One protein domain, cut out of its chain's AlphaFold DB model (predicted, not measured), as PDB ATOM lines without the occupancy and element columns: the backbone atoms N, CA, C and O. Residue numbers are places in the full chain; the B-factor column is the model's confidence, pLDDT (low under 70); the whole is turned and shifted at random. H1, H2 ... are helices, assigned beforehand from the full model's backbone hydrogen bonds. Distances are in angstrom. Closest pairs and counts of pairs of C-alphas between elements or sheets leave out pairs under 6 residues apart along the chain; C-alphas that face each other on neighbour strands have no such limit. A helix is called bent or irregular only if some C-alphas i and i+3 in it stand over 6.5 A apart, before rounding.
ATOM      1  N   ILE A   2     151.676 124.674 125.366       59.66
ATOM      2  CA  ILE A   2     150.757 125.651 126.009       59.66
ATOM      3  C   ILE A   2     150.471 125.320 127.489       59.66
ATOM      4  O   ILE A   2     150.477 126.211 128.328       59.66
ATOM      5  N   VAL A   3     150.320 124.034 127.836       61.03
ATOM      6  CA  VAL A   3     150.104 123.578 129.228       61.03
ATOM      7  C   VAL A   3     151.260 123.967 130.157       61.03
ATOM      8  O   VAL A   3     151.026 124.360 131.290       61.03
ATOM      9  N   ILE A   4     152.502 123.916 129.668       63.91
ATOM     10  CA  ILE A   4     153.699 124.282 130.442       63.91
ATOM     11  C   ILE A   4     153.773 125.803 130.632       63.91
ATOM     12  O   ILE A   4     154.194 126.266 131.684       63.91
ATOM     13  N   LEU A   5     153.307 126.576 129.644       60.19
ATOM     14  CA  LEU A   5     153.289 128.040 129.692       60.19
ATOM     15  C   LEU A   5     152.251 128.588 130.693       60.19
ATOM     16  O   LEU A   5     152.446 129.660 131.250       60.19
ATOM     17  N   ILE A   6     151.162 127.843 130.929       59.81
ATOM     18  CA  ILE A   6     150.074 128.210 131.855       59.81
ATOM     19  C   ILE A   6     150.321 127.669 133.280       59.81
ATOM     20  O   ILE A   6     149.799 128.219 134.244       59.81
ATOM     21  N   ALA A   7     151.136 126.619 133.443       60.34
ATOM     22  CA  ALA A   7     151.327 125.910 134.716       60.34
ATOM     23  C   ALA A   7     152.035 126.708 135.836       60.34
ATOM     24  O   ALA A   7     152.002 126.283 136.994       60.34
ATOM     25  N   GLY A   8     152.669 127.847 135.534       64.94
ATOM     26  CA  GLY A   8     153.362 128.665 136.537       64.94
ATOM     27  C   GLY A   8     154.457 127.885 137.285       64.94
ATOM     28  O   GLY A   8     155.312 127.270 136.657       64.94
ATOM     29  N   THR A   9     154.438 127.904 138.626       62.34
ATOM     30  CA  THR A   9     155.428 127.245 139.515       62.34
ATOM     31  C   THR A   9     155.032 125.821 139.948       62.34
ATOM     32  O   THR A   9     155.722 125.213 140.765       62.34
ATOM     33  N   ILE A  10     153.917 125.270 139.444       74.56
ATOM     34  CA  ILE A  10     153.370 123.984 139.908       74.56
ATOM     35  C   ILE A  10     154.072 122.817 139.195       74.56
ATOM     36  O   ILE A  10     153.650 122.349 138.134       74.56
ATOM     37  N   THR A  11     155.140 122.312 139.816       72.94
ATOM     38  CA  THR A  11     156.019 121.248 139.300       72.94
ATOM     39  C   THR A  11     155.299 120.012 138.724       72.94
ATOM     40  O   THR A  11     155.647 119.608 137.612       72.94
ATOM     41  N   PRO A  12     154.283 119.402 139.373       77.12
ATOM     42  CA  PRO A  12     153.645 118.198 138.826       77.12
ATOM     43  C   PRO A  12     152.859 118.446 137.526       77.12
ATOM     44  O   PRO A  12     152.821 117.572 136.659       77.12
ATOM     45  N   ILE A  13     152.284 119.639 137.335       76.75
ATOM     46  CA  ILE A  13     151.557 119.992 136.103       76.75
ATOM     47  C   ILE A  13     152.539 120.212 134.947       76.75
ATOM     48  O   ILE A  13     152.258 119.816 133.814       76.75
ATOM     49  N   ILE A  14     153.719 120.776 135.229       79.25
ATOM     50  CA  ILE A  14     154.802 120.912 134.244       79.25
ATOM     51  C   ILE A  14     155.262 119.530 133.770       79.25
ATOM     52  O   ILE A  14     155.374 119.313 132.564       79.25
ATOM     53  N   ILE A  15     155.467 118.585 134.693       80.56
ATOM     54  CA  ILE A  15     155.881 117.212 134.363       80.56
ATOM     55  C   ILE A  15     154.812 116.516 133.510       80.56
ATOM     56  O   ILE A  15     155.128 115.980 132.447       80.56
ATOM     57  N   ALA A  16     153.540 116.575 133.912       81.31
ATOM     58  CA  ALA A  16     152.444 115.995 133.134       81.31
ATOM     59  C   ALA A  16     152.324 116.633 131.733       81.31
ATOM     60  O   ALA A  16     152.186 115.935 130.726       81.31
ATOM     61  N   GLY A  17     152.448 117.960 131.642       81.75
ATOM     62  CA  GLY A  17     152.442 118.690 130.374       81.75
ATOM     63  C   GLY A  17     153.643 118.367 129.476       81.75
ATOM     64  O   GLY A  17     153.498 118.331 128.248       81.75
ATOM     65  N   ALA A  18     154.811 118.103 130.066       81.31
ATOM     66  CA  ALA A  18     156.007 117.657 129.357       81.31
ATOM     67  C   ALA A  18     155.814 116.251 128.783       81.31
ATOM     68  O   ALA A  18     156.097 116.054 127.604       81.31
ATOM     69  N   PHE A  19     155.232 115.322 129.548       84.25
ATOM     70  CA  PHE A  19     154.889 113.979 129.070       84.25
ATOM     71  C   PHE A  19     153.937 114.010 127.871       84.25
ATOM     72  O   PHE A  19     154.222 113.403 126.838       84.25
ATOM     73  N   ILE A  20     152.841 114.770 127.964       86.00
ATOM     74  CA  ILE A  20     151.873 114.902 126.864       86.00
ATOM     75  C   ILE A  20     152.542 115.516 125.626       86.00
ATOM     76  O   ILE A  20     152.334 115.065 124.499       86.00
ATOM     77  N   SER A  21     153.382 116.535 125.829       82.62
ATOM     78  CA  SER A  21     154.094 117.193 124.729       82.62
ATOM     79  C   SER A  21     155.130 116.270 124.080       82.62
ATOM     80  O   SER A  21     155.243 116.259 122.855       82.62
ATOM     81  N   ALA A  22     155.860 115.485 124.875       84.50
ATOM     82  CA  ALA A  22     156.845 114.521 124.395       84.50
ATOM     83  C   ALA A  22     156.183 113.397 123.588       84.50
ATOM     84  O   ALA A  22     156.664 113.047 122.513       84.50
ATOM     85  N   PHE A  23     155.038 112.898 124.053       86.38
ATOM     86  CA  PHE A  23     154.264 111.894 123.331       86.38
ATOM     87  C   PHE A  23     153.773 112.419 121.972       86.38
ATOM     88  O   PHE A  23     153.971 111.773 120.943       86.38
ATOM     89  N   GLY A  24     153.216 113.636 121.940       85.44
ATOM     90  CA  GLY A  24     152.792 114.276 120.690       85.44
ATOM     91  C   GLY A  24     153.950 114.536 119.717       85.44
ATOM     92  O   GLY A  24     153.811 114.322 118.512       85.44
ATOM     93  N   LEU A  25     155.115 114.946 120.229       84.62
ATOM     94  CA  LEU A  25     156.332 115.108 119.426       84.62
ATOM     95  C   LEU A  25     156.816 113.777 118.839       84.62
ATOM     96  O   LEU A  25     157.183 113.749 117.664       84.62
ATOM     97  N   GLY A  26     156.774 112.696 119.621       84.44
ATOM     98  CA  GLY A  26     157.146 111.353 119.175       84.44
ATOM     99  C   GLY A  26     156.279 110.867 118.015       84.44
ATOM    100  O   GLY A  26     156.805 110.485 116.973       84.44
ATOM    101  N   LEU A  27     154.953 110.986 118.143       86.12
ATOM    102  CA  LEU A  27     154.020 110.610 117.073       86.12
ATOM    103  C   LEU A  27     154.238 111.431 115.796       86.12
ATOM    104  O   LEU A  27     154.315 110.876 114.699       86.12
ATOM    105  N   LYS A  28     154.395 112.754 115.935       84.81
ATOM    106  CA  LYS A  28     154.688 113.643 114.803       84.81
ATOM    107  C   LYS A  28     155.979 113.234 114.089       84.81
ATOM    108  O   LYS A  28     156.030 113.271 112.863       84.81
ATOM    109  N   GLN A  29     157.025 112.887 114.839       84.62
ATOM    110  CA  GLN A  29     158.324 112.496 114.289       84.62
ATOM    111  C   GLN A  29     158.199 111.237 113.419       84.62
ATOM    112  O   GLN A  29     158.710 111.220 112.302       84.62
ATOM    113  N   THR A  30     157.485 110.216 113.898       81.38
ATOM    114  CA  THR A  30     157.289 108.961 113.158       81.38
ATOM    115  C   THR A  30     156.536 109.184 111.848       81.38
ATOM    116  O   THR A  30     157.009 108.757 110.798       81.38
ATOM    117  N   ILE A  31     155.419 109.917 111.884       87.06
ATOM    118  CA  ILE A  31     154.631 110.221 110.676       87.06
ATOM    119  C   ILE A  31     155.469 111.030 109.674       87.06
ATOM    120  O   ILE A  31     155.444 110.758 108.476       87.06
ATOM    121  N   TYR A  32     156.254 111.994 110.162       84.25
ATOM    122  CA  TYR A  32     157.112 112.831 109.325       84.25
ATOM    123  C   TYR A  32     158.190 112.041 108.571       84.25
ATOM    124  O   TYR A  32     158.504 112.380 107.430       84.25
ATOM    125  N   PHE A  33     158.770 111.001 109.177       79.69
ATOM    126  CA  PHE A  33     159.732 110.143 108.477       79.69
ATOM    127  C   PHE A  33     159.059 109.249 107.436       79.69
ATOM    128  O   PHE A  33     159.610 109.091 106.350       79.69
ATOM    129  N   SER A  34     157.864 108.725 107.721       82.62
ATOM    130  CA  SER A  34     157.108 107.924 106.752       82.62
ATOM    131  C   SER A  34     156.692 108.736 105.522       82.62
ATOM    132  O   SER A  34     156.939 108.305 104.405       82.62
ATOM    133  N   MET A  35     156.160 109.950 105.703       86.31
ATOM    134  CA  MET A  35     155.713 110.797 104.584       86.31
ATOM    135  C   MET A  35     156.842 111.292 103.671       86.31
ATOM    136  O   MET A  35     156.591 111.728 102.553       86.31
ATOM    137  N   GLN A  36     158.088 111.299 104.145       81.56
ATOM    138  CA  GLN A  36     159.226 111.716 103.322       81.56
ATOM    139  C   GLN A  36     159.666 110.659 102.314       81.56
ATOM    140  O   GLN A  36     160.364 111.010 101.365       81.56
ATOM    141  N   ALA A  37     159.294 109.395 102.519       78.94
ATOM    142  CA  ALA A  37     159.611 108.326 101.580       78.94
ATOM    143  C   ALA A  37     158.747 108.424 100.311       78.94
ATOM    144  O   ALA A  37     159.269 108.272  99.211       78.94
ATOM    145  N   ASP A  38     157.468 108.804 100.437       84.31
ATOM    146  CA  ASP A  38     156.523 108.812  99.307       84.31
ATOM    147  C   ASP A  38     156.990 109.653  98.091       84.31
ATOM    148  O   ASP A  38     156.886 109.179  96.956       84.31
ATOM    149  N   PRO A  39     157.540 110.879  98.254       79.62
ATOM    150  CA  PRO A  39     158.054 111.664  97.130       79.62
ATOM    151  C   PRO A  39     159.327 111.078  96.509       79.62
ATOM    152  O   PRO A  39     159.571 111.295  95.321       79.62
ATOM    153  N   VAL A  40     160.142 110.369  97.298       81.44
ATOM    154  CA  VAL A  40     161.363 109.705  96.815       81.44
ATOM    155  C   VAL A  40     160.982 108.528  95.935       81.44
ATOM    156  O   VAL A  40     161.426 108.471  94.790       81.44
ATOM    157  N   ASP A  41     160.100 107.665  96.432       83.38
ATOM    158  CA  ASP A  41     159.637 106.475  95.719       83.38
ATOM    159  C   ASP A  41     158.898 106.865  94.430       83.38
ATOM    160  O   ASP A  41     159.117 106.285  93.364       83.38
ATOM    161  N   TYR A  42     158.067 107.914  94.480       82.94
ATOM    162  CA  TYR A  42     157.393 108.439  93.290       82.94
ATOM    163  C   TYR A  42     158.370 109.048  92.270       82.94
ATOM    164  O   TYR A  42     158.200 108.881  91.056       82.94
ATOM    165  N   GLY A  43     159.391 109.764  92.747       81.88
ATOM    166  CA  GLY A  43     160.440 110.339  91.908       81.88
ATOM    167  C   GLY A  43     161.278 109.265  91.218       81.88
ATOM    168  O   GLY A  43     161.513 109.358  90.009       81.88
ATOM    169  N   GLU A  44     161.660 108.222  91.951       87.88
ATOM    170  CA  GLU A  44     162.377 107.062  91.421       87.88
ATOM    171  C   GLU A  44     161.521 106.307  90.398       87.88
ATOM    172  O   GLU A  44     162.008 106.003  89.312       87.88
ATOM    173  N   TRP A  45     160.222 106.114  90.657       85.88
ATOM    174  CA  TRP A  45     159.313 105.483  89.694       85.88
ATOM    175  C   TRP A  45     159.210 106.252  88.365       85.88
ATOM    176  O   TRP A  45     159.174 105.639  87.298       85.88
ATOM    177  N   LYS A  46     159.180 107.593  88.400       85.19
ATOM    178  CA  LYS A  46     159.066 108.413  87.179       85.19
ATOM    179  C   LYS A  46     160.378 108.652  86.443       85.19
ATOM    180  O   LYS A  46     160.358 108.806  85.225       85.19
ATOM    181  N   THR A  47     161.484 108.772  87.168       84.75
ATOM    182  CA  THR A  47     162.770 109.211  86.597       84.75
ATOM    183  C   THR A  47     163.818 108.107  86.549       84.75
ATOM    184  O   THR A  47     164.828 108.265  85.869       84.75
ATOM    185  N   GLY A  48     163.599 106.996  87.256       81.38
ATOM    186  CA  GLY A  48     164.580 105.927  87.447       81.38
ATOM    187  C   GLY A  48     165.771 106.325  88.326       81.38
ATOM    188  O   GLY A  48     166.709 105.544  88.458       81.38
ATOM    189  N   ILE A  49     165.774 107.535  88.899       83.56
ATOM    190  CA  ILE A  49     166.875 108.063  89.706       83.56
ATOM    191  C   ILE A  49     166.524 107.922  91.184       83.56
ATOM    192  O   ILE A  49     165.549 108.502  91.660       83.56
ATOM    193  N   ASN A  50     167.374 107.219  91.931       81.69
ATOM    194  CA  ASN A  50     167.251 107.128  93.377       81.69
ATOM    195  C   ASN A  50     167.773 108.414  94.044       81.69
ATOM    196  O   ASN A  50     168.978 108.668  94.097       81.69
TER     197      ASN A  50
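Overview. This is residues 2 to 50 of the 98 residues of the protein "Sugar transport protein" of Clostridium disporicum (UniProt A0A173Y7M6). A long, thin rod is made by two helices set end to end, the long H2 and then the shorter H3, which continues in nearly the same direction past a one-residue break. At the other end of H2 the chain folds back as a hook, with the very short H1 beside the first turns of H2. The printed part has 49 residues with three named helices, H1, H2 and H3 in that order along the chain, and no named strand; its class is all helix. The whole is extended, with a radius of gyration of the C-alphas of 18.8 A, and the C-alphas span 57 by 13 by 10 A.

Along the chain. The longest helix is H2, residues 11 to 35, which is 36.3 A from its first to its last C-alpha. It begins with C-alpha 11 at (156.019, 121.248, 139.300) and ends with C-alpha 35 at (155.713, 110.797, 104.584). H3, residues 37 to 47, follows with a length of 15.3 A and ends with C-alpha 47 at (162.770, 109.211, 86.597). H1, residues 2 to 6, comes before H2 and is 6.4 A long, starting from C-alpha 2 at (150.757, 125.651, 126.009). No helix is bent or irregular.

Arrangement. H2 touches H1 with residues 13 to 18 alone. There are 7 pairs of C-alphas within 8 A between these two helices, and the closest C-alphas, those of Ile 4 and Ile 14, are 5.2 A apart. The centres of H1 and H2 are 13.9 A apart. H2 and H3 meet only through their link, which is the single residue Gln 36. H3 touches no helix, and H1 and H3 are apart. In H1, H2 and H3 every O i to N i+4 pair is within hydrogen-bond range.

Size, cuts and confidence. The outline is a rod, and the two C-alphas farthest apart, those of Thr 9 and Gly 48, are 57.0 A from each other. Residues 22 to 39 stand free, of which 22 to 35 belong to H2 and 37 to 39 belong to H3; residues 43 to 48 also stand free, of which 43 to 47 belong to H3. The links from H1 to H2, with 4 residues, and from H2 to H3, with 1 residue, are both tight, and the printed part has no cut. The first and last printed C-alphas, of Ile 2 and Asn 50, are 41.0 A apart. The mean pLDDT of the printed part is 79.1, and the model's confidence is low, under 70, at residues 2 to 9, of which 2 to 6 belong to H1.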